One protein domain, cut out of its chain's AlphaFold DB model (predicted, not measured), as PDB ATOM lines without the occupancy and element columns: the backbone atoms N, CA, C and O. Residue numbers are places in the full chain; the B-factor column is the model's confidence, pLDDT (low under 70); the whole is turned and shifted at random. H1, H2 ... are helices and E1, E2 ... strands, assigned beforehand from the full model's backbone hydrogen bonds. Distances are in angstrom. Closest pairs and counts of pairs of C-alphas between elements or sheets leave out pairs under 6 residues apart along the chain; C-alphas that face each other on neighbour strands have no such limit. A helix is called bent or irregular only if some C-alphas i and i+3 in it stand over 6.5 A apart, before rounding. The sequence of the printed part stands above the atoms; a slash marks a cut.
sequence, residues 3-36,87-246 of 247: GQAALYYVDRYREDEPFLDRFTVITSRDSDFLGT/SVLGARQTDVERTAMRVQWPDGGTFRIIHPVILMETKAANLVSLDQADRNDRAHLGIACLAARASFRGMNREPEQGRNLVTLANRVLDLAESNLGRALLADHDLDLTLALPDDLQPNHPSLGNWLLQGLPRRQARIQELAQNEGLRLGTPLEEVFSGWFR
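What this domain is: This is residues 3 to 36 and 87 to 246 of the 247 residues of an uncharacterized protein of Verrucomicrobia bacterium (UniProt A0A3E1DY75). A helical body is built round H5, with H4 and H6 beside it in a three-helix up-and-down bundle and the long bent helix H9 on the far side of H6. H1, H2 and H10 pack on H5, the short H8 packs on H5 and H6, and a two-strand hairpin, E2 and E3, lies at the end of the body away from H9. The printed part has 194 residues with ten named helices and three named strands, in the order H1 H2 E1 H3 E2 E3 H4 H5 H6 H7 H8 H9 H10; the class is mostly helix, and the sheet E2 - E3 is antiparallel. The whole is compact, with a radius of gyration of the C-alphas of 16.2 A and spans of 46 by 41 by 34 A.

Where its parts are: H1, residues 3 to 13, begins at C-alpha 3 (31.406, 117.500, -102.926). H2 is residues 18 to 23, E1 30 to 34, H3 93 to 99, E2 101 to 105 and E3 109 to 113. H4, residues 116 to 129, is 19.7 A long; H5, residues 137 to 156, is 27.9 A. H6, residues 159 to 177, is 27.3 A and irregular, with C-alphas 160 and 163 7.4 A apart. H7 is residues 179 to 188 and H8 192 to 195. H9, residues 205 to 228, was assigned as one helix by its hydrogen bonds but is bent, with C-alphas 212 and 215 7.0 A apart; its arms are H9a, 205 to 212, and H9b, 215 to 228. H10, residues 237 to 244, ends at C-alpha 244 (22.410, 117.594, -117.360).

How they stand to each other: H5 is the hub, touching six helices. It touches H4 at a shallow tilt of 23 degrees, opposite ways, closest at the C-alphas of Pro 116 and Ala 148, 4.9 A. Residues 152 to 156 of H5 touch H6, closest at the C-alphas of Met 155 and Gln 161, 5.6 A. H1 touches H5 at a steep tilt of 40 degrees, with the C-alphas of Ala 6 and His 140 closest at 5.8 A. H9b touches H6 at a shallow tilt of 11 degrees, with the C-alphas of Glu 177 and Ile 222 closest at 5.8 A. H7 touches H4, about perpendicular at 74 degrees, with the C-alphas of Ala 125 and Leu 180 closest at 6.9 A. H3 and H4 are close but not clearly touching. In the hairpin E2 and E3, N 103 and O 111 are within hydrogen-bond range at 2.8 A; E1 pairs with no named strand. Every O i to N i+4 pair is within range in H1, H3, H4, H5, H7, H9a, H9b and H10; H6 has 13 of 15, H2 has 0 of 2 but 3 of 3 O i to N i+3 pairs, and H8 is too short for an O i to N i+4 pair.

The domain as a whole: The C-alphas of Asp 107 and Asn 228, the two farthest apart, are 53.1 A apart. Residues 37 to 86 are not printed, and C-alphas 36 and 87 are 9.1 A apart across the cut. Of the links that are printed whole, none is long. The mean pLDDT of the printed part is 94.8, and no printed residue is under 70.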
ATOM      1  N   GLY A   3      31.531 118.657-102.032       91.81
ATOM      2  CA  GLY A   3      31.406 117.500-102.926       91.81
ATOM      3  C   GLY A   3      31.447 116.168-102.175       91.81
ATOM      4  O   GLY A   3      30.562 115.342-102.358       91.81
ATOM      5  N   GLN A   4      32.370 116.001-101.224       92.06
ATOM      6  CA  GLN A   4      32.453 114.786-100.395       92.06
ATOM      7  C   GLN A   4      31.168 114.506 -99.600       92.06
ATOM      8  O   GLN A   4      30.749 113.358 -99.475       92.06
ATOM      9  N   ALA A   5      30.493 115.547 -99.093       95.06
ATOM     10  CA  ALA A   5      29.195 115.367 -98.442       95.06
ATOM     11  C   ALA A   5      28.113 114.901 -99.429       95.06
ATOM     12  O   ALA A   5      27.284 114.074 -99.063       95.06
ATOM     13  N   ALA A   6      28.130 115.392-100.673       95.56
ATOM     14  CA  ALA A   6      27.230 114.900-101.712       95.56
ATOM     15  C   ALA A   6      27.497 113.413-102.004       95.56
ATOM     16  O   ALA A   6      26.569 112.612-101.971       95.56
ATOM     17  N   LEU A   7      28.759 113.017-102.186       93.88
ATOM     18  CA  LEU A   7      29.123 111.619-102.453       93.88
ATOM     19  C   LEU A   7      28.733 110.676-101.311       93.88
ATOM     20  O   LEU A   7      28.212 109.593-101.564       93.88
ATOM     21  N   TYR A   8      28.883 111.114-100.058       94.75
ATOM     22  CA  TYR A   8      28.351 110.378 -98.911       94.75
ATOM     23  C   TYR A   8      26.845 110.105 -99.046       94.75
ATOM     24  O   TYR A   8      26.376 109.017 -98.714       94.75
ATOM     25  N   TYR A   9      26.075 111.076 -99.539       96.69
ATOM     26  CA  TYR A   9      24.635 110.915 -99.705       96.69
ATOM     27  C   TYR A   9      24.231 110.012-100.865       96.69
ATOM     28  O   TYR A   9      23.175 109.390-100.767       96.69
ATOM     29  N   VAL A  10      25.063 109.888-101.902       96.44
ATOM     30  CA  VAL A  10      24.866 108.870-102.943       96.44
ATOM     31  C   VAL A  10      24.878 107.483-102.304       96.44
ATOM     32  O   VAL A  10      23.896 106.757-102.415       96.44
ATOM     33  N   ASP A  11      25.935 107.137-101.563       93.94
ATOM     34  CA  ASP A  11      26.033 105.815-100.926       93.94
ATOM     35  C   ASP A  11      24.951 105.608 -99.857       93.94
ATOM     36  O   ASP A  11      24.314 104.557 -99.809       93.94
ATOM     37  N   ARG A  12      24.673 106.639 -99.048       95.31
ATOM     38  CA  ARG A  12      23.681 106.554 -97.969       95.31
ATOM     39  C   ARG A  12      22.253 106.332 -98.463       95.31
ATOM     40  O   ARG A  12      21.502 105.646 -97.778       95.31
ATOM     41  N   TYR A  13      21.851 106.982 -99.556       97.31
ATOM     42  CA  TYR A  13      20.444 107.050 -99.962       97.31
ATOM     43  C   TYR A  13      20.133 106.358-101.289       97.31
ATOM     44  O   TYR A  13      18.971 106.363-101.674       97.31
ATOM     45  N   ARG A  14      21.094 105.722-101.974       95.12
ATOM     46  CA  ARG A  14      20.829 105.019-103.248       95.12
ATOM     47  C   ARG A  14      19.715 103.969-103.180       95.12
ATOM     48  O   ARG A  14      19.049 103.737-104.178       95.12
ATOM     49  N   GLU A  15      19.480 103.352-102.019       95.38
ATOM     50  CA  GLU A  15      18.385 102.385-101.855       95.38
ATOM     51  C   GLU A  15      17.009 103.067-101.774       95.38
ATOM     52  O   GLU A  15      16.045 102.577-102.357       95.38
ATOM     53  N   ASP A  16      16.918 104.210-101.083       96.25
ATOM     54  CA  ASP A  16      15.690 105.016-101.004       96.25
ATOM     55  C   ASP A  16      15.469 105.859-102.282       96.25
ATOM     56  O   ASP A  16      14.339 106.247-102.578       96.25
ATOM     57  N   GLU A  17      16.540 106.159-103.025       96.94
ATOM     58  CA  GLU A  17      16.568 107.004-104.224       96.94
ATOM     59  C   GLU A  17      17.463 106.405-105.326       96.94
ATOM     60  O   GLU A  17      18.578 106.885-105.551       96.94
ATOM     61  N   PRO A  18      16.984 105.391-106.076       95.50
ATOM     62  CA  PRO A  18      17.802 104.667-107.058       95.50
ATOM     63  C   PRO A  18      18.395 105.535-108.174       95.50
ATOM     64  O   PRO A  18      19.421 105.194-108.758       95.50
ATOM     65  N   PHE A  19      17.795 106.691-108.478       96.00
ATOM     66  CA  PHE A  19      18.354 107.609-109.473       96.00
ATOM     67  C   PHE A  19      19.730 108.174-109.055       96.00
ATOM     68  O   PHE A  19      20.508 108.588-109.917       96.00
ATOM     69  N   LEU A  20      20.075 108.132-107.759       96.12
ATOM     70  CA  LEU A  20      21.403 108.500-107.258       96.12
ATOM     71  C   LEU A  20      22.531 107.640-107.849       96.12
ATOM     72  O   LEU A  20      23.653 108.135-107.952       96.12
ATOM     73  N   ASP A  21      22.258 106.419-108.321       94.44
ATOM     74  CA  ASP A  21      23.279 105.553-108.932       94.44
ATOM     75  C   ASP A  21      23.953 106.203-110.149       94.44
ATOM     76  O   ASP A  21      25.132 105.957-110.425       94.44
ATOM     77  N   ARG A  22      23.255 107.109-110.846       93.06
ATOM     78  CA  ARG A  22      23.821 107.869-111.974       93.06
ATOM     79  C   ARG A  22      24.930 108.836-111.570       93.06
ATOM     80  O   ARG A  22      25.732 109.224-112.413       93.06
ATOM     81  N   PHE A  23      24.993 109.205-110.297       92.25
ATOM     82  CA  PHE A  23      25.968 110.150-109.762       92.25
ATOM     83  C   PHE A  23      27.230 109.461-109.219       92.25
ATOM     84  O   PHE A  23      28.160 110.145-108.803       92.25
ATOM     85  N   THR A  24      27.308 108.126-109.255       87.38
ATOM     86  CA  THR A  24      28.462 107.351-108.746       87.38
ATOM     87  C   THR A  24      29.770 107.610-109.497       87.38
ATOM     88  O   THR A  24      30.845 107.362-108.959       87.38
ATOM     89  N   VAL A  25      29.693 108.138-110.721       84.69
ATOM     90  CA  VAL A  25      30.861 108.527-111.529       84.69
ATOM     91  C   VAL A  25      31.454 109.881-111.128       84.69
ATOM     92  O   VAL A  25      32.520 110.253-111.614       84.69
ATOM     93  N   ILE A  26      30.771 110.643-110.270       83.31
ATOM     94  CA  ILE A  26      31.222 111.965-109.838       83.31
ATOM     95  C   ILE A  26      32.210 111.807-108.688       83.31
ATOM     96  O   ILE A  26      31.996 111.033-107.758       83.31
ATOM     97  N   THR A  27      33.283 112.589-108.734       81.31
ATOM     98  CA  THR A  27      34.326 112.613-107.707       81.31
ATOM     99  C   THR A  27      34.503 114.020-107.142       81.31
ATOM    100  O   THR A  27      34.281 115.007-107.844       81.31
ATOM    101  N   SER A  28      34.974 114.116-105.899       83.75
ATOM    102  CA  SER A  28      35.432 115.367-105.283       83.75
ATOM    103  C   SER A  28      36.946 115.286-105.124       83.75
ATOM    104  O   SER A  28      37.452 114.282-104.622       83.75
ATOM    105  N   ARG A  29      37.666 116.315-105.579       79.44
ATOM    106  CA  ARG A  29      39.140 116.362-105.516       79.44
ATOM    107  C   ARG A  29      39.660 116.801-104.149       79.44
ATOM    108  O   ARG A  29      40.821 116.585-103.826       79.44
ATOM    109  N   ASP A  30      38.790 117.406-103.360       83.81
ATOM    110  CA  ASP A  30      39.070 118.046-102.092       83.81
ATOM    111  C   ASP A  30      38.132 117.552-100.988       83.81
ATOM    112  O   ASP A  30      37.072 116.963-101.231       83.81
ATOM    113  N   SER A  31      38.551 117.804 -99.750       88.50
ATOM    114  CA  SER A  31      37.748 117.592 -98.551       88.50
ATOM    115  C   SER A  31      37.475 118.920 -97.849       88.50
ATOM    116  O   SER A  31      38.362 119.496 -97.223       88.50
ATOM    117  N   ASP A  32      36.224 119.377 -97.913       91.56
ATOM    118  CA  ASP A  32      35.793 120.632 -97.293       91.56
ATOM    119  C   ASP A  32      35.383 120.462 -95.823       91.56
ATOM    120  O   ASP A  32      34.438 119.718 -95.509       91.56
ATOM    121  N   PHE A  33      35.973 121.254 -94.929       93.25
ATOM    122  CA  PHE A  33      35.565 121.379 -93.528       93.25
ATOM    123  C   PHE A  33      35.143 122.810 -93.216       93.25
ATOM    124  O   PHE A  33      35.835 123.758 -93.555       93.25
ATOM    125  N   LEU A  34      34.015 122.968 -92.525       93.38
ATOM    126  CA  LEU A  34      33.627 124.252 -91.949       93.38
ATOM    127  C   LEU A  34      34.252 124.365 -90.557       93.38
ATOM    128  O   LEU A  34      34.037 123.482 -89.726       93.38
ATOM    129  N   GLY A  35      35.007 125.430 -90.306       92.25
ATOM    130  CA  GLY A  35      35.728 125.610 -89.053       92.25
ATOM    131  C   GLY A  35      36.321 127.003 -88.884       92.25
ATOM    132  O   GLY A  35      35.958 127.971 -89.546       92.25
ATOM    133  N   THR A  36      37.246 127.104 -87.942       91.69
ATOM    134  CA  THR A  36      37.905 128.337 -87.520       91.69
ATOM    135  C   THR A  36      39.403 128.284 -87.808       91.69
ATOM    136  O   THR A  36      39.976 127.234 -88.089       91.69
ATOM    137  N   SER A  87      33.200 130.095 -93.717       90.25
ATOM    138  CA  SER A  87      31.780 130.234 -94.022       90.25
ATOM    139  C   SER A  87      31.463 129.552 -95.353       90.25
ATOM    140  O   SER A  87      32.359 129.179 -96.108       90.25
ATOM    141  N   VAL A  88      30.175 129.369 -95.643       91.50
ATOM    142  CA  VAL A  88      29.692 128.817 -96.915       91.50
ATOM    143  C   VAL A  88      28.681 129.766 -97.540       91.50
ATOM    144  O   VAL A  88      27.939 130.451 -96.835       91.50
ATOM    145  N   LEU A  89      28.643 129.810 -98.868       92.06
ATOM    146  CA  LEU A  89      27.631 130.572 -99.587       92.06
ATOM    147  C   LEU A  89      26.264 129.885 -99.439       92.06
ATOM    148  O   LEU A  89      26.182 128.661 -99.430       92.06
ATOM    149  N   GLY A  90      25.192 130.666 -99.298       91.81
ATOM    150  CA  GLY A  90      23.816 130.156 -99.254       91.81
ATOM    151  C   GLY A  90      23.325 129.651 -97.894       91.81
ATOM    152  O   GLY A  90      22.121 129.492 -97.725       91.81
ATOM    153  N   ALA A  91      24.200 129.468 -96.898       93.50
ATOM    154  CA  ALA A  91      23.793 129.012 -95.567       93.50
ATOM    155  C   ALA A  91      24.537 129.725 -94.431       93.50
ATOM    156  O   ALA A  91      25.725 130.031 -94.514       93.50
ATOM    157  N   ARG A  92      23.838 129.951 -93.312       92.12
ATOM    158  CA  ARG A  92      24.460 130.457 -92.080       92.12
ATOM    159  C   ARG A  92      25.224 129.329 -91.396       92.12
ATOM    160  O   ARG A  92      24.685 128.234 -91.243       92.12
ATOM    161  N   GLN A  93      26.417 129.623 -90.884       90.88
ATOM    162  CA  GLN A  93      27.233 128.656 -90.140       90.88
ATOM    163  C   GLN A  93      26.460 127.986 -88.993       90.88
ATOM    164  O   GLN A  93      26.500 126.768 -88.853       90.88
ATOM    165  N   THR A  94      25.669 128.747 -88.234       92.56
ATOM    166  CA  THR A  94      24.851 128.205 -87.137       92.56
ATOM    167  C   THR A  94      23.783 127.215 -87.606       92.56
ATOM    168  O   THR A  94      23.456 126.276 -86.880       92.56
ATOM    169  N   ASP A  95      23.239 127.386 -88.815       94.06
ATOM    170  CA  ASP A  95      22.285 126.436 -89.388       94.06
ATOM    171  C   ASP A  95      23.001 125.143 -89.809       94.06
ATOM    172  O   ASP A  95      22.496 124.057 -89.515       94.06
ATOM    173  N   VAL A  96      24.199 125.245 -90.403       95.00
ATOM    174  CA  VAL A  96      25.054 124.084 -90.713       95.00
ATOM    175  C   VAL A  96      25.366 123.309 -89.433       95.00
ATOM    176  O   VAL A  96      25.080 122.118 -89.339       95.00
ATOM    177  N   GLU A  97      25.896 123.983 -88.414       93.62
ATOM    178  CA  GLU A  97      26.311 123.361 -87.156       93.62
ATOM    179  C   GLU A  97      25.147 122.732 -86.393       93.62
ATOM    180  O   GLU A  97      25.307 121.662 -85.809       93.62
ATOM    181  N   ARG A  98      23.970 123.365 -86.372       94.44
ATOM    182  CA  ARG A  98      22.808 122.837 -85.645       94.44
ATOM    183  C   ARG A  98      22.195 121.621 -86.335       94.44
ATOM    184  O   ARG A  98      21.704 120.732 -85.649       94.44
ATOM    185  N   THR A  99      22.201 121.590 -87.666       95.06
ATOM    186  CA  THR A  99      21.542 120.529 -88.449       95.06
ATOM    187  C   THR A  99      22.479 119.394 -88.848       95.06
ATOM    188  O   THR A  99      21.998 118.338 -89.254       95.06
ATOM    189  N   ALA A 100      23.799 119.576 -88.722       95.62
ATOM    190  CA  ALA A 100      24.772 118.572 -89.126       95.62
ATOM    191  C   ALA A 100      24.527 117.219 -88.441       95.62
ATOM    192  O   ALA A 100      24.509 117.111 -87.206       95.62
ATOM    193  N   MET A 101      24.402 116.191 -89.275       94.50
ATOM    194  CA  MET A 101      24.143 114.808 -88.905       94.50
ATOM    195  C   MET A 101      25.418 114.174 -88.359       94.50
ATOM    196  O   MET A 101      26.487 114.317 -88.951       94.50
ATOM    197  N   ARG A 102      25.317 113.455 -87.239       94.38
ATOM    198  CA  ARG A 102      26.426 112.643 -86.729       94.38
ATOM    199  C   ARG A 102      26.478 111.329 -87.496       94.38
ATOM    200  O   ARG A 102      25.465 110.643 -87.597       94.38
ATOM    201  N   VAL A 103      27.650 110.994 -88.008       91.44
ATOM    202  CA  VAL A 103      27.895 109.791 -88.799       91.44
ATOM    203  C   VAL A 103      29.069 109.056 -88.184       91.44
ATOM    204  O   VAL A 103      30.126 109.645 -87.978       91.44
ATOM    205  N   GLN A 104      28.874 107.780 -87.873       90.81
ATOM    206  CA  GLN A 104      29.956 106.907 -87.451       90.81
ATOM    207  C   GLN A 104      30.598 106.307 -88.699       90.81
ATOM    208  O   GLN A 104      29.940 105.568 -89.427       90.81
ATOM    209  N   TRP A 105      31.865 106.624 -88.944       84.81
ATOM    210  CA  TRP A 105      32.627 105.989 -90.010       84.81
ATOM    211  C   TRP A 105      33.248 104.689 -89.492       84.81
ATOM    212  O   TRP A 105      33.778 104.693 -88.368       84.81
ATOM    213  N   PRO A 106      33.214 103.592 -90.271       79.06
ATOM    214  CA  PRO A 106      33.990 102.397 -89.963       79.06
ATOM    215  C   PRO A 106      35.464 102.790 -89.810       79.06
ATOM    216  O   PRO A 106      36.021 103.449 -90.682       79.06
ATOM    217  N   ASP A 107      36.052 102.494 -88.653       81.56
ATOM    218  CA  ASP A 107      37.459 102.763 -88.302       81.56
ATOM    219  C   ASP A 107      37.895 104.246 -88.218       81.56
ATOM    220  O   ASP A 107      38.983 104.539 -87.726       81.56
ATOM    221  N   GLY A 108      37.044 105.199 -88.621       73.56
ATOM    222  CA  GLY A 108      37.368 106.635 -88.676       73.56
ATOM    223  C   GLY A 108      36.825 107.490 -87.525       73.56
ATOM    224  O   GLY A 108      37.184 108.659 -87.405       73.56
ATOM    225  N   GLY A 109      35.966 106.938 -86.665       86.06
ATOM    226  CA  GLY A 109      35.317 107.692 -85.586       86.06
ATOM    227  C   GLY A 109      34.028 108.401 -86.020       86.06
ATOM    228  O   GLY A 109      33.429 108.074 -87.044       86.06
ATOM    229  N   THR A 110      33.553 109.339 -85.199       90.25
ATOM    230  CA  THR A 110      32.315 110.084 -85.472       90.25
ATOM    231  C   THR A 110      32.618 111.412 -86.165       90.25
ATOM    232  O   THR A 110      33.296 112.269 -85.600       90.25
ATOM    233  N   PHE A 111      32.025 111.625 -87.337       89.75
ATOM    234  CA  PHE A 111      32.073 112.887 -88.076       89.75
ATOM    235  C   PHE A 111      30.714 113.579 -88.071       89.75
ATOM    236  O   PHE A 111      29.674 112.972 -87.800       89.75
ATOM    237  N   ARG A 112      30.714 114.878 -88.381       94.19
ATOM    238  CA  ARG A 112      29.491 115.646 -88.616       94.19
ATOM    239  C   ARG A 112      29.404 116.003 -90.093       94.19
ATOM    240  O   ARG A 112      30.293 116.669 -90.613       94.19
ATOM    241  N   ILE A 113      28.332 115.575 -90.747       95.50
ATOM    242  CA  ILE A 113      28.076 115.839 -92.165       95.50
ATOM    243  C   ILE A 113      26.916 116.831 -92.275       95.50
ATOM    244  O   ILE A 113      25.910 116.710 -91.576       95.50
ATOM    245  N   ILE A 114      27.078 117.849 -93.119       97.38
ATOM    246  CA  ILE A 114      26.047 118.855 -93.405       97.38
ATOM    247  C   ILE A 114      24.756 118.209 -93.878       97.38
ATOM    248  O   ILE A 114      24.785 117.465 -94.842       97.38
ATOM    249  N   HIS A 115      23.633 118.565 -93.257       97.88
ATOM    250  CA  HIS A 115      22.316 118.050 -93.621       97.88
ATOM    251  C   HIS A 115      21.993 118.262 -95.120       97.88
ATOM    252  O   HIS A 115      22.266 119.356 -95.623       97.88
ATOM    253  N   PRO A 116      21.336 117.308 -95.822       98.25
ATOM    254  CA  PRO A 116      21.072 117.405 -97.264       98.25
ATOM    255  C   PRO A 116      20.379 118.702 -97.700       98.25
ATOM    256  O   PRO A 116      20.778 119.314 -98.681       98.25
ATOM    257  N   VAL A 117      19.395 119.174 -96.927       98.44
ATOM    258  CA  VAL A 117      18.697 120.451 -97.193       98.44
ATOM    259  C   VAL A 117      19.650 121.649 -97.164       98.44
ATOM    260  O   VAL A 117      19.558 122.526 -98.014       98.44
ATOM    261  N   ILE A 118      20.594 121.683 -96.220       98.12
ATOM    262  CA  ILE A 118      21.563 122.781 -96.157       98.12
ATOM    263  C   ILE A 118      22.600 122.623 -97.272       98.12
ATOM    264  O   ILE A 118      23.005 123.608 -97.877       98.12
ATOM    265  N   LEU A 119      23.001 121.390 -97.603       97.94
ATOM    266  CA  LEU A 119      23.869 121.142 -98.754       97.94
ATOM    267  C   LEU A 119      23.212 121.660-100.042       97.94
ATOM    268  O   LEU A 119      23.862 122.370-100.803       97.94
ATOM    269  N   MET A 120      21.919 121.391-100.231       98.31
ATOM    270  CA  MET A 120      21.122 121.880-101.355       98.31
ATOM    271  C   MET A 120      21.134 123.411-101.427       98.31
ATOM    272  O   MET A 120      21.453 123.949-102.480       98.31
ATOM    273  N   GLU A 121      20.892 124.119-100.318       98.12
ATOM    274  CA  GLU A 121      20.995 125.590-100.266       98.12
ATOM    275  C   GLU A 121      22.383 126.097-100.687       98.12
ATOM    276  O   GLU A 121      22.493 127.046-101.466       98.12
ATOM    277  N   THR A 122      23.453 125.451-100.210       96.88
ATOM    278  CA  THR A 122      24.820 125.872-100.556       96.88
ATOM    279  C   THR A 122      25.144 125.623-102.028       96.88
ATOM    280  O   THR A 122      25.781 126.454-102.671       96.88
ATOM    281  N   LYS A 123      24.675 124.503-102.591       97.00
ATOM    282  CA  LYS A 123      24.919 124.138-103.992       97.00
ATOM    283  C   LYS A 123      24.058 124.948-104.953       97.00
ATOM    284  O   LYS A 123      24.569 125.365-105.984       97.00
ATOM    285  N   ALA A 124      22.827 125.270-104.564       97.94
ATOM    286  CA  ALA A 124      21.973 126.234-105.243       97.94
ATOM    287  C   ALA A 124      22.674 127.590-105.371       97.94
ATOM    288  O   ALA A 124      22.824 128.120-106.471       97.94
ATOM    289  N   ALA A 125      23.166 128.128-104.251       96.94
ATOM    290  CA  ALA A 125      23.820 129.428-104.249       96.94
ATOM    291  C   ALA A 125      25.125 129.422-105.056       96.94
ATOM    292  O   ALA A 125      25.380 130.366-105.803       96.94
ATOM    293  N   ASN A 126      25.923 128.357-104.942       95.06
ATOM    294  CA  ASN A 126      27.138 128.203-105.733       95.06
ATOM    295  C   ASN A 126      26.852 128.125-107.235       95.06
ATOM    296  O   ASN A 126      27.531 128.806-107.993       95.06
ATOM    297  N   LEU A 127      25.869 127.320-107.656       96.06
ATOM    298  CA  LEU A 127      25.538 127.124-109.068       96.06
ATOM    299  C   LEU A 127      25.181 128.450-109.751       96.06
ATOM    300  O   LEU A 127      25.659 128.723-110.843       96.06
ATOM    301  N   VAL A 128      24.399 129.291-109.071       96.00
ATOM    302  CA  VAL A 128      23.939 130.576-109.620       96.00
ATOM    303  C   VAL A 128      24.982 131.691-109.488       96.00
ATOM    304  O   VAL A 128      25.013 132.604-110.307       96.00
ATOM    305  N   SER A 129      25.826 131.664-108.452       93.50
ATOM    306  CA  SER A 129      26.691 132.814-108.122       93.50
ATOM    307  C   SER A 129      28.155 132.650-108.529       93.50
ATOM    308  O   SER A 129      28.901 133.629-108.489       93.50
ATOM    309  N   LEU A 130      28.600 131.430-108.837       91.25
ATOM    310  CA  LEU A 130      29.999 131.124-109.140       91.25
ATOM    311  C   LEU A 130      30.166 130.680-110.589       91.25
ATOM    312  O   LEU A 130      29.271 130.070-111.166       91.25
ATOM    313  N   ASP A 131      31.356 130.922-111.134       90.38
ATOM    314  CA  ASP A 131      31.766 130.357-112.419       90.38
ATOM    315  C   ASP A 131      31.829 128.827-112.338       90.38
ATOM    316  O   ASP A 131      32.458 128.279-111.434       90.38
ATOM    317  N   GLN A 132      31.166 128.151-113.275       90.88
ATOM    318  CA  GLN A 132      30.993 126.699-113.282       90.88
ATOM    319  C   GLN A 132      32.037 125.952-114.122       90.88
ATOM    320  O   GLN A 132      31.996 124.727-114.134       90.88
ATOM    321  N   ALA A 133      32.971 126.646-114.789       88.31
ATOM    322  CA  ALA A 133      33.923 126.034-115.726       88.31
ATOM    323  C   ALA A 133      34.674 124.810-115.156       88.31
ATOM    324  O   ALA A 133      34.786 123.793-115.835       88.31
ATOM    325  N   ASP A 134      35.100 124.884-113.892       84.81
ATOM    326  CA  ASP A 134      35.837 123.818-113.196       84.81
ATOM    327  C   ASP A 134      35.072 123.263-111.976       84.81
ATOM    328  O   ASP A 134      35.669 122.792-111.002       84.81
ATOM    329  N   ARG A 135      33.733 123.362-111.969       87.31
ATOM    330  CA  ARG A 135      32.898 123.006-110.808       87.31
ATOM    331  C   ARG A 135      31.814 121.999-111.165       87.31
ATOM    332  O   ARG A 135      31.144 122.099-112.180       87.31
ATOM    333  N   ASN A 136      31.548 121.095-110.226       90.19
ATOM    334  CA  ASN A 136      30.469 120.108-110.326       90.19
ATOM    335  C   ASN A 136      29.232 120.505-109.496       90.19
ATOM    336  O   ASN A 136      28.513 119.633-109.008       90.19
ATOM    337  N   ASP A 137      28.987 121.801-109.244       93.12
ATOM    338  CA  ASP A 137      27.883 122.209-108.357       93.12
ATOM    339  C   ASP A 137      26.510 121.850-108.927       93.12
ATOM    340  O   ASP A 137      25.628 121.501-108.145       93.12
ATOM    341  N   ARG A 138      26.356 121.817-110.256       93.94
ATOM    342  CA  ARG A 138      25.155 121.293-110.926       93.94
ATOM    343  C   ARG A 138      24.870 119.859-110.478       93.94
ATOM    344  O   ARG A 138      23.841 119.583-109.868       93.94
ATOM    345  N   ALA A 139      25.826 118.954-110.656       94.19
ATOM    346  CA  ALA A 139      25.640 117.558-110.280       94.19
ATOM    347  C   ALA A 139      25.493 117.362-108.756       94.19
ATOM    348  O   ALA A 139      24.628 116.613-108.302       94.19
ATOM    349  N   HIS A 140      26.267 118.096-107.948       95.50
ATOM    350  CA  HIS A 140      26.141 118.059-106.489       95.50
ATOM    351  C   HIS A 140      24.798 118.604-105.979       95.50
ATOM    352  O   HIS A 140      24.289 118.100-104.978       95.50
ATOM    353  N   LEU A 141      24.210 119.605-106.644       97.25
ATOM    354  CA  LEU A 141      22.863 120.088-106.338       97.25
ATOM    355  C   LEU A 141      21.824 119.003-106.622       97.25
ATOM    356  O   LEU A 141      20.935 118.793-105.798       97.25
ATOM    357  N   GLY A 142      21.971 118.273-107.731       97.06
ATOM    358  CA  GLY A 142      21.091 117.151-108.055       97.06
ATOM    359  C   GLY A 142      21.111 116.062-106.983       97.06
ATOM    360  O   GLY A 142      20.059 115.673-106.470       97.06
ATOM    361  N   ILE A 143      22.311 115.664-106.548       97.75
ATOM    362  CA  ILE A 143      22.488 114.743-105.416       97.75
ATOM    363  C   ILE A 143      21.817 115.295-104.155       97.75
ATOM    364  O   ILE A 143      21.086 114.574-103.481       97.75
ATOM    365  N   ALA A 144      22.041 116.572-103.827       98.19
ATOM    366  CA  ALA A 144      21.501 117.178-102.616       98.19
ATOM    367  C   ALA A 144      19.962 117.229-102.607       98.19
ATOM    368  O   ALA A 144      19.366 116.998-101.556       98.19
ATOM    369  N   CYS A 145      19.321 117.472-103.757       98.50
ATOM    370  CA  CYS A 145      17.860 117.454-103.887       98.50
ATOM    371  C   CYS A 145      17.289 116.052-103.624       98.50
ATOM    372  O   CYS A 145      16.387 115.894-102.800       98.50
ATOM    373  N   LEU A 146      17.851 115.024-104.269       98.50
ATOM    374  CA  LEU A 146      17.424 113.630-104.090       98.50
ATOM    375  C   LEU A 146      17.694 113.146-102.657       98.50
ATOM    376  O   LEU A 146      16.831 112.558-102.013       98.50
ATOM    377  N   ALA A 147      18.861 113.479-102.106       98.44
ATOM    378  CA  ALA A 147      19.213 113.171-100.727       98.44
ATOM    379  C   ALA A 147      18.299 113.872 -99.709       98.44
ATOM    380  O   ALA A 147      17.981 113.297 -98.668       98.44
ATOM    381  N   ALA A 148      17.863 115.107 -99.985       98.56
ATOM    382  CA  ALA A 148      16.874 115.792 -99.159       98.56
ATOM    383  C   ALA A 148      15.531 115.056 -99.191       98.56
ATOM    384  O   ALA A 148      14.972 114.799 -98.123       98.56
ATOM    385  N   ARG A 149      15.074 114.629-100.374       98.50
ATOM    386  CA  ARG A 149      13.846 113.839-100.544       98.50
ATOM    387  C   ARG A 149      13.889 112.533 -99.746       98.50
ATOM    388  O   ARG A 149      12.999 112.293 -98.928       98.50
ATOM    389  N   ALA A 150      14.970 111.759 -99.870       98.38
ATOM    390  CA  ALA A 150      15.205 110.557 -99.063       98.38
ATOM    391  C   ALA A 150      15.211 110.855 -97.557       98.38
ATOM    392  O   ALA A 150      14.554 110.176 -96.765       98.38
ATOM    393  N   SER A 151      15.923 111.912 -97.152       98.19
ATOM    394  CA  SER A 151      16.029 112.322 -95.751       98.19
ATOM    395  C   SER A 151      14.667 112.678 -95.159       98.19
ATOM    396  O   SER A 151      14.394 112.319 -94.015       98.19
ATOM    397  N   PHE A 152      13.789 113.342 -95.916       98.50
ATOM    398  CA  PHE A 152      12.429 113.638 -95.470       98.50
ATOM    399  C   PHE A 152      11.590 112.375 -95.282       98.50
ATOM    400  O   PHE A 152      10.902 112.276 -94.267       98.50
ATOM    401  N   ARG A 153      11.686 111.389 -96.187       98.06
ATOM    402  CA  ARG A 153      11.029 110.083 -95.991       98.06
ATOM    403  C   ARG A 153      11.546 109.384 -94.737       98.06
ATOM    404  O   ARG A 153      10.746 108.905 -93.941       98.06
ATOM    405  N   GLY A 154      12.863 109.393 -94.516       97.31
ATOM    406  CA  GLY A 154      13.483 108.870 -93.296       97.31
ATOM    407  C   GLY A 154      12.930 109.532 -92.031       97.31
ATOM    408  O   GLY A 154      12.424 108.847 -91.148       97.31
ATOM    409  N   MET A 155      12.913 110.868 -91.985       97.50
ATOM    410  CA  MET A 155      12.326 111.623 -90.870       97.50
ATOM    411  C   MET A 155      10.824 111.359 -90.705       97.50
ATOM    412  O   MET A 155      10.320 111.357 -89.590       97.50
ATOM    413  N   ASN A 156      10.085 111.121 -91.789       97.75
ATOM    414  CA  ASN A 156       8.660 110.813 -91.719       97.75
ATOM    415  C   ASN A 156       8.371 109.397 -91.204       97.75
ATOM    416  O   ASN A 156       7.243 109.123 -90.816       97.75
ATOM    417  N   ARG A 157       9.365 108.509 -91.122       97.25
ATOM    418  CA  ARG A 157       9.231 107.218 -90.424       97.25
ATOM    419  C   ARG A 157       9.363 107.368 -88.896       97.25
ATOM    420  O   ARG A 157       8.936 106.474 -88.173       97.25
ATOM    421  N   GLU A 158       9.867 108.507 -88.414       97.06
ATOM    422  CA  GLU A 158      10.124 108.832 -87.001       97.06
ATOM    423  C   GLU A 158       9.208 109.988 -86.527       97.06
ATOM    424  O   GLU A 158       9.540 111.162 -86.721       97.06
ATOM    425  N   PRO A 159       8.030 109.722 -85.925       94.62
ATOM    426  CA  PRO A 159       7.060 110.762 -85.549       94.62
ATOM    427  C   PRO A 159       7.628 111.923 -84.714       94.62
ATOM    428  O   PRO A 159       7.208 113.074 -84.864       94.62
ATOM    429  N   GLU A 160       8.608 111.655 -83.853       96.75
ATOM    430  CA  GLU A 160       9.321 112.639 -83.037       96.75
ATOM    431  C   GLU A 160      10.082 113.684 -83.869       96.75
ATOM    432  O   GLU A 160      10.274 114.816 -83.416       96.75
ATOM    433  N   GLN A 161      10.452 113.352 -85.109       96.69
ATOM    434  CA  GLN A 161      11.105 114.269 -86.039       96.69
ATOM    435  C   GLN A 161      10.121 115.218 -86.726       96.69
ATOM    436  O   GLN A 161      10.556 116.138 -87.417       96.69
ATOM    437  N   GLY A 162       8.805 115.075 -86.528       97.25
ATOM    438  CA  GLY A 162       7.795 115.825 -87.279       97.25
ATOM    439  C   GLY A 162       7.955 117.353 -87.234       97.25
ATOM    440  O   GLY A 162       7.734 118.025 -88.240       97.25
ATOM    441  N   ARG A 163       8.393 117.934 -86.105       97.19
ATOM    442  CA  ARG A 163       8.706 119.382 -86.029       97.19
ATOM    443  C   ARG A 163       9.962 119.760 -86.813       97.19
ATOM    444  O   ARG A 163       9.974 120.794 -87.483       97.19
ATOM    445  N   ASN A 164      11.007 118.942 -86.722       96.75
ATOM    446  CA  ASN A 164      12.260 119.163 -87.439       96.75
ATOM    447  C   ASN A 164      12.043 119.032 -88.950       96.75
ATOM    448  O   ASN A 164      12.521 119.873 -89.705       96.75
ATOM    449  N   LEU A 165      11.253 118.040 -89.369       98.12
ATOM    450  CA  LEU A 165      10.853 117.820 -90.753       98.12
ATOM    451  C   LEU A 165      10.151 119.061 -91.303       98.12
ATOM    452  O   LEU A 165      10.609 119.615 -92.294       98.12
ATOM    453  N   VAL A 166       9.111 119.564 -90.626       98.44
ATOM    454  CA  VAL A 166       8.402 120.787 -91.054       98.44
ATOM    455  C   VAL A 166       9.342 121.993 -91.112       98.44
ATOM    456  O   VAL A 166       9.259 122.803 -92.033       98.44
ATOM    457  N   THR A 167      10.258 122.120 -90.150       98.00
ATOM    458  CA  THR A 167      11.240 123.215 -90.130       98.00
ATOM    459  C   THR A 167      12.141 123.175 -91.361       98.00
ATOM    460  O   THR A 167      12.321 124.194 -92.019       98.00
ATOM    461  N   LEU A 168      12.686 122.006 -91.696       98.25
ATOM    462  CA  LEU A 168      13.554 121.818 -92.858       98.25
ATOM    463  C   LEU A 168      12.782 121.908 -94.180       98.25
ATOM    464  O   LEU A 168      13.283 122.502 -95.128       98.25
ATOM    465  N   ALA A 169      11.552 121.399 -94.237       98.50
ATOM    466  CA  ALA A 169      10.699 121.498 -95.417       98.50
ATOM    467  C   ALA A 169      10.335 122.956 -95.733       98.50
ATOM    468  O   ALA A 169      10.379 123.371 -96.887       98.50
ATOM    469  N   ASN A 170      10.068 123.774 -94.710       98.44
ATOM    470  CA  ASN A 170       9.864 125.208 -94.910       98.44
ATOM    471  C   ASN A 170      11.108 125.899 -95.479       98.44
ATOM    472  O   ASN A 170      10.943 126.808 -96.278       98.44
ATOM    473  N   ARG A 171      12.329 125.448 -95.156       98.06
ATOM    474  CA  ARG A 171      13.547 126.002 -95.774       98.06
ATOM    475  C   ARG A 171      13.631 125.708 -97.270       98.06
ATOM    476  O   ARG A 171      14.003 126.594 -98.031       98.06
ATOM    477  N   VAL A 172      13.235 124.505 -97.697       98.56
ATOM    478  CA  VAL A 172      13.130 124.161 -99.128       98.56
ATOM    479  C   VAL A 172      12.158 125.111 -99.829       98.56
ATOM    480  O   VAL A 172      12.485 125.675-100.869       98.56
ATOM    481  N   LEU A 173      10.989 125.345 -99.227       98.62
ATOM    482  CA  LEU A 173       9.982 126.255 -99.776       98.62
ATOM    483  C   LEU A 173      10.436 127.722 -99.745       98.62
ATOM    484  O   LEU A 173      10.148 128.467-100.675       98.62
ATOM    485  N   ASP A 174      11.150 128.154 -98.702       98.50
ATOM    486  CA  ASP A 174      11.722 129.503 -98.611       98.50
ATOM    487  C   ASP A 174      12.763 129.720 -99.719       98.50
ATOM    488  O   ASP A 174      12.786 130.778-100.347       98.50
ATOM    489  N   LEU A 175      13.590 128.706 -99.999       98.38
ATOM    490  CA  LEU A 175      14.546 128.732-101.101       98.38
ATOM    491  C   LEU A 175      13.831 128.777-102.458       98.38
ATOM    492  O   LEU A 175      14.189 129.614-103.283       98.38
ATOM    493  N   ALA A 176      12.806 127.948-102.669       98.38
ATOM    494  CA  ALA A 176      12.016 127.929-103.903       98.38
ATOM    495  C   ALA A 176      11.295 129.267-104.179       98.38
ATOM    496  O   ALA A 176      11.210 129.694-105.324       98.38
ATOM    497  N   GLU A 177      10.830 129.968-103.138       98.00
ATOM    498  CA  GLU A 177      10.202 131.299-103.256       98.00
ATOM    499  C   GLU A 177      11.200 132.448-103.462       98.00
ATOM    500  O   GLU A 177      10.806 133.574-103.773       98.00
ATOM    501  N   SER A 178      12.489 132.203-103.237       98.00
ATOM    502  CA  SER A 178      13.516 133.239-103.307       98.00
ATOM    503  C   SER A 178      13.911 133.579-104.749       98.00
ATOM    504  O   SER A 178      13.668 132.821-105.684       98.00
ATOM    505  N   ASN A 179      14.615 134.702-104.934       97.25
ATOM    506  CA  ASN A 179      15.247 135.029-106.221       97.25
ATOM    507  C   ASN A 179      16.177 133.910-106.708       97.25
ATOM    508  O   ASN A 179      16.247 133.659-107.902       97.25
ATOM    509  N   LEU A 180      16.865 133.239-105.778       97.44
ATOM    510  CA  LEU A 180      17.765 132.140-106.097       97.44
ATOM    511  C   LEU A 180      16.998 130.917-106.620       97.44
ATOM    512  O   LEU A 180      17.404 130.328-107.614       97.44
ATOM    513  N   GLY A 181      15.873 130.564-105.990       97.88
ATOM    514  CA  GLY A 181      15.008 129.474-106.455       97.88
ATOM    515  C   GLY A 181      14.402 129.756-107.828       97.88
ATOM    516  O   GLY A 181      14.380 128.875-108.680       97.88
ATOM    517  N   ARG A 182      13.991 131.003-108.076       97.50
ATOM    518  CA  ARG A 182      13.484 131.427-109.390       97.50
ATOM    519  C   ARG A 182      14.558 131.408-110.476       97.50
ATOM    520  O   ARG A 182      14.278 130.933-111.566       97.50
ATOM    521  N   ALA A 183      15.785 131.840-110.171       97.94
ATOM    522  CA  ALA A 183      16.911 131.733-111.100       97.94
ATOM    523  C   ALA A 183      17.212 130.267-111.453       97.94
ATOM    524  O   ALA A 183      17.348 129.930-112.621       97.94
ATOM    525  N   LEU A 184      17.214 129.368-110.462       98.06
ATOM    526  CA  LEU A 184      17.379 127.933-110.713       98.06
ATOM    527  C   LEU A 184      16.276 127.352-111.602       98.06
ATOM    528  O   LEU A 184      16.557 126.528-112.469       98.06
ATOM    529  N   LEU A 185      15.033 127.781-111.391       98.00
ATOM    530  CA  LEU A 185      13.916 127.359-112.223       98.00
ATOM    531  C   LEU A 185      14.048 127.885-113.658       98.00
ATOM    532  O   LEU A 185      13.811 127.134-114.594       98.00
ATOM    533  N   ALA A 186      14.431 129.150-113.832       97.50
ATOM    534  CA  ALA A 186      14.546 129.789-115.140       97.50
ATOM    535  C   ALA A 186      15.739 129.283-115.962       97.50
ATOM    536  O   ALA A 186      15.597 129.023-117.154       97.50
ATOM    537  N   ASP A 187      16.900 129.132-115.326       96.31
ATOM    538  CA  ASP A 187      18.163 128.859-116.017       96.31
ATOM    539  C   ASP A 187      18.467 127.356-116.114       96.31
ATOM    540  O   ASP A 187      19.300 126.930-116.919       96.31
ATOM    541  N   HIS A 188      17.817 126.536-115.279       95.69
ATOM    542  CA  HIS A 188      18.119 125.107-115.172       95.69
ATOM    543  C   HIS A 188      16.890 124.192-115.110       95.69
ATOM    544  O   HIS A 188      17.065 122.999-114.845       95.69
ATOM    545  N   ASP A 189      15.679 124.722-115.324       96.19
ATOM    546  CA  ASP A 189      14.402 123.996-115.218       96.19
ATOM    547  C   ASP A 189      14.214 123.273-113.867       96.19
ATOM    548  O   ASP A 189      13.485 122.283-113.760       96.19
ATOM    549  N   LEU A 190      14.886 123.748-112.811       97.62
ATOM    550  CA  LEU A 190      14.925 123.069-111.520       97.62
ATOM    551  C   LEU A 190      13.839 123.580-110.569       97.62
ATOM    552  O   LEU A 190      14.008 124.581-109.870       97.62
ATOM    553  N   ASP A 191      12.752 122.819-110.463       97.81
ATOM    554  CA  ASP A 191      11.736 123.007-109.428       97.81
ATOM    555  C   ASP A 191      12.185 122.383-108.093       97.81
ATOM    556  O   ASP A 191      12.031 121.185-107.839       97.81
ATOM    557  N   LEU A 192      12.724 123.221-107.205       98.12
ATOM    558  CA  LEU A 192      13.196 122.800-105.882       98.12
ATOM    559  C   LEU A 192      12.095 122.236-104.975       98.12
ATOM    560  O   LEU A 192      12.410 121.543-104.006       98.12
ATOM    561  N   THR A 193      10.813 122.499-105.252       98.00
ATOM    562  CA  THR A 193       9.724 121.940-104.436       98.00
ATOM    563  C   THR A 193       9.652 120.420-104.546       98.00
ATOM    564  O   THR A 193       9.217 119.766-103.601       98.00
ATOM    565  N   LEU A 194      10.175 119.853-105.635       97.94
ATOM    566  CA  LEU A 194      10.237 118.412-105.876       97.94
ATOM    567  C   LEU A 194      11.303 117.692-105.035       97.94
ATOM    568  O   LEU A 194      11.358 116.462-105.033       97.94
ATOM    569  N   ALA A 195      12.131 118.430-104.286       98.00
ATOM    570  CA  ALA A 195      12.956 117.851-103.225       98.00
ATOM    571  C   ALA A 195      12.116 117.436-101.998       98.00
ATOM    572  O   ALA A 195      12.611 116.721-101.125       98.00
ATOM    573  N   LEU A 196      10.853 117.872-101.908       98.12
ATOM    574  CA  LEU A 196       9.899 117.369-100.925       98.12
ATOM    575  C   LEU A 196       9.202 116.114-101.474       98.12
ATOM    576  O   LEU A 196       8.679 116.157-102.586       98.12
ATOM    577  N   PRO A 197       9.157 115.010-100.710       97.31
ATOM    578  CA  PRO A 197       8.387 113.840-101.105       97.31
ATOM    579  C   PRO A 197       6.882 114.137-101.103       97.31
ATOM    580  O   PRO A 197       6.373 114.807-100.201       97.31
ATOM    581  N   ASP A 198       6.167 113.603-102.090       95.88
ATOM    582  CA  ASP A 198       4.707 113.678-102.212       95.88
ATOM    583  C   ASP A 198       3.981 112.617-101.364       95.88
ATOM    584  O   ASP A 198       2.780 112.724-101.118       95.88
ATOM    585  N   ASP A 199       4.719 111.630-100.856       96.69
ATOM    586  CA  ASP A 199       4.224 110.492-100.082       96.69
ATOM    587  C   ASP A 199       4.275 110.688 -98.552       96.69
ATOM    588  O   ASP A 199       4.060 109.740 -97.789       96.69
ATOM    589  N   LEU A 200       4.504 111.921 -98.078       97.56
ATOM    590  CA  LEU A 200       4.548 112.250 -96.647       97.56
ATOM    591  C   LEU A 200       3.220 111.965 -95.926       97.56
ATOM    592  O   LEU A 200       2.155 112.454 -96.301       97.56
ATOM    593  N   GLN A 201       3.301 111.245 -94.807       97.44
ATOM    594  CA  GLN A 201       2.163 110.885 -93.961       97.44
ATOM    595  C   GLN A 201       2.019 111.831 -92.755       97.44
ATOM    596  O   GLN A 201       3.026 112.227 -92.161       97.44
ATOM    597  N   PRO A 202       0.791 112.158 -92.303       97.12
ATOM    598  CA  PRO A 202       0.536 113.074 -91.186       97.12
ATOM    599  C   PRO A 202       0.748 112.409 -89.811       97.12
ATOM    600  O   PRO A 202      -0.127 112.427 -88.949       97.12
ATOM    601  N   ASN A 203       1.921 111.821 -89.579       95.62
ATOM    602  CA  ASN A 203       2.241 111.052 -88.371       95.62
ATOM    603  C   ASN A 203       2.598 111.906 -87.133       95.62
ATOM    604  O   ASN A 203       2.857 111.364 -86.063       95.62
ATOM    605  N   HIS A 204       2.599 113.235 -87.262       97.38
ATOM    606  CA  HIS A 204       2.851 114.184 -86.178       97.38
ATOM    607  C   HIS A 204       1.920 115.407 -86.314       97.38
ATOM    608  O   HIS A 204       1.756 115.900 -87.433       97.38
ATOM    609  N   PRO A 205       1.363 115.990 -85.228       96.25
ATOM    610  CA  PRO A 205       0.390 117.090 -85.323       96.25
ATOM    611  C   PRO A 205       0.872 118.311 -86.121       96.25
ATOM    612  O   PRO A 205       0.136 118.855 -86.940       96.25
ATOM    613  N   SER A 206       2.129 118.731 -85.924       95.88
ATOM    614  CA  SER A 206       2.712 119.834 -86.706       95.88
ATOM    615  C   SER A 206       2.821 119.499 -88.192       95.88
ATOM    616  O   SER A 206       2.607 120.382 -89.014       95.88
ATOM    617  N   LEU A 207       3.125 118.240 -88.526       97.38
ATOM    618  CA  LEU A 207       3.214 117.794 -89.911       97.38
ATOM    619  C   LEU A 207       1.823 117.697 -90.536       97.38
ATOM    620  O   LEU A 207       1.629 118.217 -91.624       97.38
ATOM    621  N   GLY A 208       0.836 117.140 -89.830       97.44
ATOM    622  CA  GLY A 208      -0.550 117.083 -90.303       97.44
ATOM    623  C   GLY A 208      -1.121 118.469 -90.617       97.44
ATOM    624  O   GLY A 208      -1.625 118.694 -91.713       97.44
ATOM    625  N   ASN A 209      -0.961 119.434 -89.705       97.12
ATOM    626  CA  ASN A 209      -1.391 120.816 -89.950       97.12
ATOM    627  C   ASN A 209      -0.652 121.453 -91.136       97.12
ATOM    628  O   ASN A 209      -1.250 122.180 -91.932       97.12
ATOM    629  N   TRP A 210       0.650 121.188 -91.253       98.31
ATOM    630  CA  TRP A 210       1.452 121.708 -92.350       98.31
ATOM    631  C   TRP A 210       1.044 121.094 -93.694       98.31
ATOM    632  O   TRP A 210       0.810 121.853 -94.622       98.31
ATOM    633  N   LEU A 211       0.844 119.778 -93.795       98.06
ATOM    634  CA  LEU A 211       0.384 119.114 -95.022       98.06
ATOM    635  C   LEU A 211      -1.008 119.597 -95.454       98.06
ATOM    636  O   LEU A 211      -1.242 119.814 -96.638       98.06
ATOM    637  N   LEU A 212      -1.924 119.810 -94.504       97.38
ATOM    638  CA  LEU A 212      -3.297 120.224 -94.812       97.38
ATOM    639  C   LEU A 212      -3.424 121.703 -95.192       97.38
ATOM    640  O   LEU A 212      -4.322 122.065 -95.948       97.38
ATOM    641  N   GLN A 213      -2.589 122.577 -94.625       96.06
ATOM    642  CA  GLN A 213      -2.764 124.028 -94.767       96.06
ATOM    643  C   GLN A 213      -1.489 124.762 -95.173       96.06
ATOM    644  O   GLN A 213      -1.545 125.662 -96.006       96.06
ATOM    645  N   GLY A 214      -0.354 124.421 -94.564       97.00
ATOM    646  CA  GLY A 214       0.922 125.099 -94.793       97.00
ATOM    647  C   GLY A 214       1.455 124.869 -96.204       97.00
ATOM    648  O   GLY A 214       1.587 125.820 -96.969       97.00
ATOM    649  N   LEU A 215       1.718 123.611 -96.552       97.81
ATOM    650  CA  LEU A 215       2.289 123.202 -97.829       97.81
ATOM    651  C   LEU A 215       1.442 123.671 -99.028       97.81
ATOM    652  O   LEU A 215       2.012 124.362 -99.873       97.81
ATOM    653  N   PRO A 216       0.108 123.455 -99.087       98.12
ATOM    654  CA  PRO A 216      -0.695 123.913-100.223       98.12
ATOM    655  C   PRO A 216      -0.649 125.430-100.431       98.12
ATOM    656  O   PRO A 216      -0.573 125.903-101.561       98.12
ATOM    657  N   ARG A 217      -0.651 126.221 -99.345       97.88
ATOM    658  CA  ARG A 217      -0.551 127.689 -99.436       97.88
ATOM    659  C   ARG A 217       0.791 128.131-100.013       97.88
ATOM    660  O   ARG A 217       0.831 129.047-100.828       97.88
ATOM    661  N   ARG A 218       1.880 127.495 -99.580       97.88
ATOM    662  CA  ARG A 218       3.236 127.789-100.061       97.88
ATOM    663  C   ARG A 218       3.404 127.365-101.524       97.88
ATOM    664  O   ARG A 218       3.880 128.154-102.329       97.88
ATOM    665  N   GLN A 219       2.923 126.178-101.895       97.56
ATOM    666  CA  GLN A 219       2.914 125.711-103.287       97.56
ATOM    667  C   GLN A 219       2.105 126.637-104.200       97.56
ATOM    668  O   GLN A 219       2.583 126.989-105.272       97.56
ATOM    669  N   ALA A 220       0.927 127.099-103.766       97.94
ATOM    670  CA  ALA A 220       0.133 128.063-104.528       97.94
ATOM    671  C   ALA A 220       0.893 129.379-104.767       97.94
ATOM    672  O   ALA A 220       0.872 129.909-105.874       97.94
ATOM    673  N   ARG A 221       1.620 129.874-103.756       98.06
ATOM    674  CA  ARG A 221       2.464 131.068-103.891       98.06
ATOM    675  C   ARG A 221       3.615 130.856-104.878       98.06
ATOM    676  O   ARG A 221       3.871 131.726-105.702       98.06
ATOM    677  N   ILE A 222       4.304 129.718-104.809       98.06
ATOM    678  CA  ILE A 222       5.387 129.374-105.748       98.06
ATOM    679  C   ILE A 222       4.836 129.256-107.174       98.06
ATOM    680  O   ILE A 222       5.427 129.788-108.110       98.06
ATOM    681  N   GLN A 223       3.665 128.639-107.330       98.00
ATOM    682  CA  GLN A 223       2.967 128.527-108.607       98.00
ATOM    683  C   GLN A 223       2.599 129.891-109.198       98.00
ATOM    684  O   GLN A 223       2.779 130.091-110.399       98.00
ATOM    685  N   GLU A 224       2.113 130.820-108.374       98.00
ATOM    686  CA  GLU A 224       1.817 132.197-108.777       98.00
ATOM    687  C   GLU A 224       3.091 132.941-109.207       98.00
ATOM    688  O   GLU A 224       3.112 133.572-110.263       98.00
ATOM    689  N   LEU A 225       4.178 132.827-108.434       97.25
ATOM    690  CA  LEU A 225       5.471 133.431-108.776       97.25
ATOM    691  C   LEU A 225       6.008 132.908-110.115       97.25
ATOM    692  O   LEU A 225       6.398 133.708-110.961       97.25
ATOM    693  N   ALA A 226       5.976 131.590-110.327       97.00
ATOM    694  CA  ALA A 226       6.415 130.977-111.576       97.00
ATOM    695  C   ALA A 226       5.548 131.416-112.768       97.00
ATOM    696  O   ALA A 226       6.082 131.777-113.814       97.00
ATOM    697  N   GLN A 227       4.220 131.464-112.605       96.94
ATOM    698  CA  GLN A 227       3.302 131.928-113.653       96.94
ATOM    699  C   GLN A 227       3.560 133.380-114.054       96.94
ATOM    700  O   GLN A 227       3.569 133.688-115.245       96.94
ATOM    701  N   ASN A 228       3.809 134.256-113.079       96.81
ATOM    702  CA  ASN A 228       4.112 135.665-113.333       96.81
ATOM    703  C   ASN A 228       5.406 135.861-114.143       96.81
ATOM    704  O   ASN A 228       5.553 136.880-114.816       96.81
ATOM    705  N   GLU A 229       6.320 134.892-114.100       95.81
ATOM    706  CA  GLU A 229       7.593 134.904-114.833       95.81
ATOM    707  C   GLU A 229       7.585 134.002-116.077       95.81
ATOM    708  O   GLU A 229       8.588 133.908-116.777       95.81
ATOM    709  N   GLY A 230       6.455 133.356-116.391       96.31
ATOM    710  CA  GLY A 230       6.344 132.432-117.523       96.31
ATOM    711  C   GLY A 230       7.139 131.132-117.347       96.31
ATOM    712  O   GLY A 230       7.448 130.471-118.337       96.31
ATOM    713  N   LEU A 231       7.471 130.767-116.108       96.00
ATOM    714  CA  LEU A 231       8.258 129.586-115.767       96.00
ATOM    715  C   LEU A 231       7.366 128.352-115.583       96.00
ATOM    716  O   LEU A 231       6.233 128.437-115.092       96.00
ATOM    717  N   ARG A 232       7.891 127.179-115.949       94.69
ATOM    718  CA  ARG A 232       7.193 125.895-115.829       94.69
ATOM    719  C   ARG A 232       7.663 125.141-114.588       94.69
ATOM    720  O   ARG A 232       8.832 124.808-114.481       94.69
ATOM    721  N   LEU A 233       6.729 124.812-113.697       96.38
ATOM    722  CA  LEU A 233       6.969 123.947-112.535       96.38
ATOM    723  C   LEU A 233       6.670 122.474-112.841       96.38
ATOM    724  O   LEU A 233       6.001 122.150-113.829       96.38
ATOM    725  N   GLY A 234       7.114 121.594-111.943       94.94
ATOM    726  CA  GLY A 234       6.731 120.184-111.931       94.94
ATOM    727  C   GLY A 234       7.482 119.278-112.907       94.94
ATOM    728  O   GLY A 234       7.082 118.126-113.064       94.94
ATOM    729  N   THR A 235       8.547 119.751-113.562       96.06
ATOM    730  CA  THR A 235       9.447 118.866-114.318       96.06
ATOM    731  C   THR A 235      10.173 117.947-113.330       96.06
ATOM    732  O   THR A 235      10.897 118.467-112.480       96.06
ATOM    733  N   PRO A 236      10.003 116.610-113.395       96.88
ATOM    734  CA  PRO A 236      10.617 115.693-112.438       96.88
ATOM    735  C   PRO A 236      12.132 115.890-112.332       96.88
ATOM    736  O   PRO A 236      12.810 116.059-113.347       96.88
ATOM    737  N   LEU A 237      12.672 115.809-111.113       96.31
ATOM    738  CA  LEU A 237      14.107 115.981-110.858       96.31
ATOM    739  C   LEU A 237      14.957 115.051-111.737       96.31
ATOM    740  O   LEU A 237      15.973 115.451-112.292       96.31
ATOM    741  N   GLU A 238      14.510 113.812-111.918       96.62
ATOM    742  CA  GLU A 238      15.164 112.790-112.731       96.62
ATOM    743  C   GLU A 238      15.227 113.168-114.215       96.62
ATOM    744  O   GLU A 238      16.197 112.831-114.900       96.62
ATOM    745  N   GLU A 239      14.206 113.863-114.721       96.12
ATOM    746  CA  GLU A 239      14.161 114.355-116.098       96.12
ATOM    747  C   GLU A 239      15.149 115.510-116.276       96.12
ATOM    748  O   GLU A 239      16.007 115.442-117.160       96.12
ATOM    749  N   VAL A 240      15.106 116.495-115.370       94.62
ATOM    750  CA  VAL A 240      16.036 117.637-115.343       94.62
ATOM    751  C   VAL A 240      17.484 117.143-115.305       94.62
ATOM    752  O   VAL A 240      18.298 117.480-116.167       94.62
ATOM    753  N   PHE A 241      17.807 116.263-114.357       93.50
ATOM    754  CA  PHE A 241      19.171 115.772-114.168       93.50
ATOM    755  C   PHE A 241      19.621 114.838-115.290       93.50
ATOM    756  O   PHE A 241      20.799 114.822-115.634       93.50
ATOM    757  N   SER A 242      18.706 114.089-115.913       91.88
ATOM    758  CA  SER A 242      19.037 113.322-117.120       91.88
ATOM    759  C   SER A 242      19.448 114.222-118.283       91.88
ATOM    760  O   SER A 242      20.289 113.804-119.077       91.88
ATOM    761  N   GLY A 243      18.876 115.425-118.386       88.81
ATOM    762  CA  GLY A 243      19.322 116.447-119.334       88.81
ATOM    763  C   GLY A 243      20.753 116.896-119.051       88.81
ATOM    764  O   GLY A 243      21.575 116.932-119.960       88.81
ATOM    765  N   TRP A 244      21.088 117.113-117.777       86.75
ATOM    766  CA  TRP A 244      22.410 117.594-117.360       86.75
ATOM    767  C   TRP A 244      23.556 116.617-117.645       86.75
ATOM    768  O   TRP A 244      24.686 117.052-117.800       86.75
ATOM    769  N   PHE A 245      23.287 115.309-117.714       81.69
ATOM    770  CA  PHE A 245      24.298 114.304-118.075       81.69
ATOM    771  C   PHE A 245      24.542 114.175-119.588       81.69
ATOM    772  O   PHE A 245      25.424 113.419-119.992       81.69
ATOM    773  N   ARG A 246      23.721 114.816-120.433       77.31
ATOM    774  CA  ARG A 246      23.837 114.739-121.902       77.31
ATOM    775  C   ARG A 246      24.583 115.925-122.516       77.31
ATOM    776  O   ARG A 246      24.944 115.833-123.688       77.31
TER     777      ARG A 246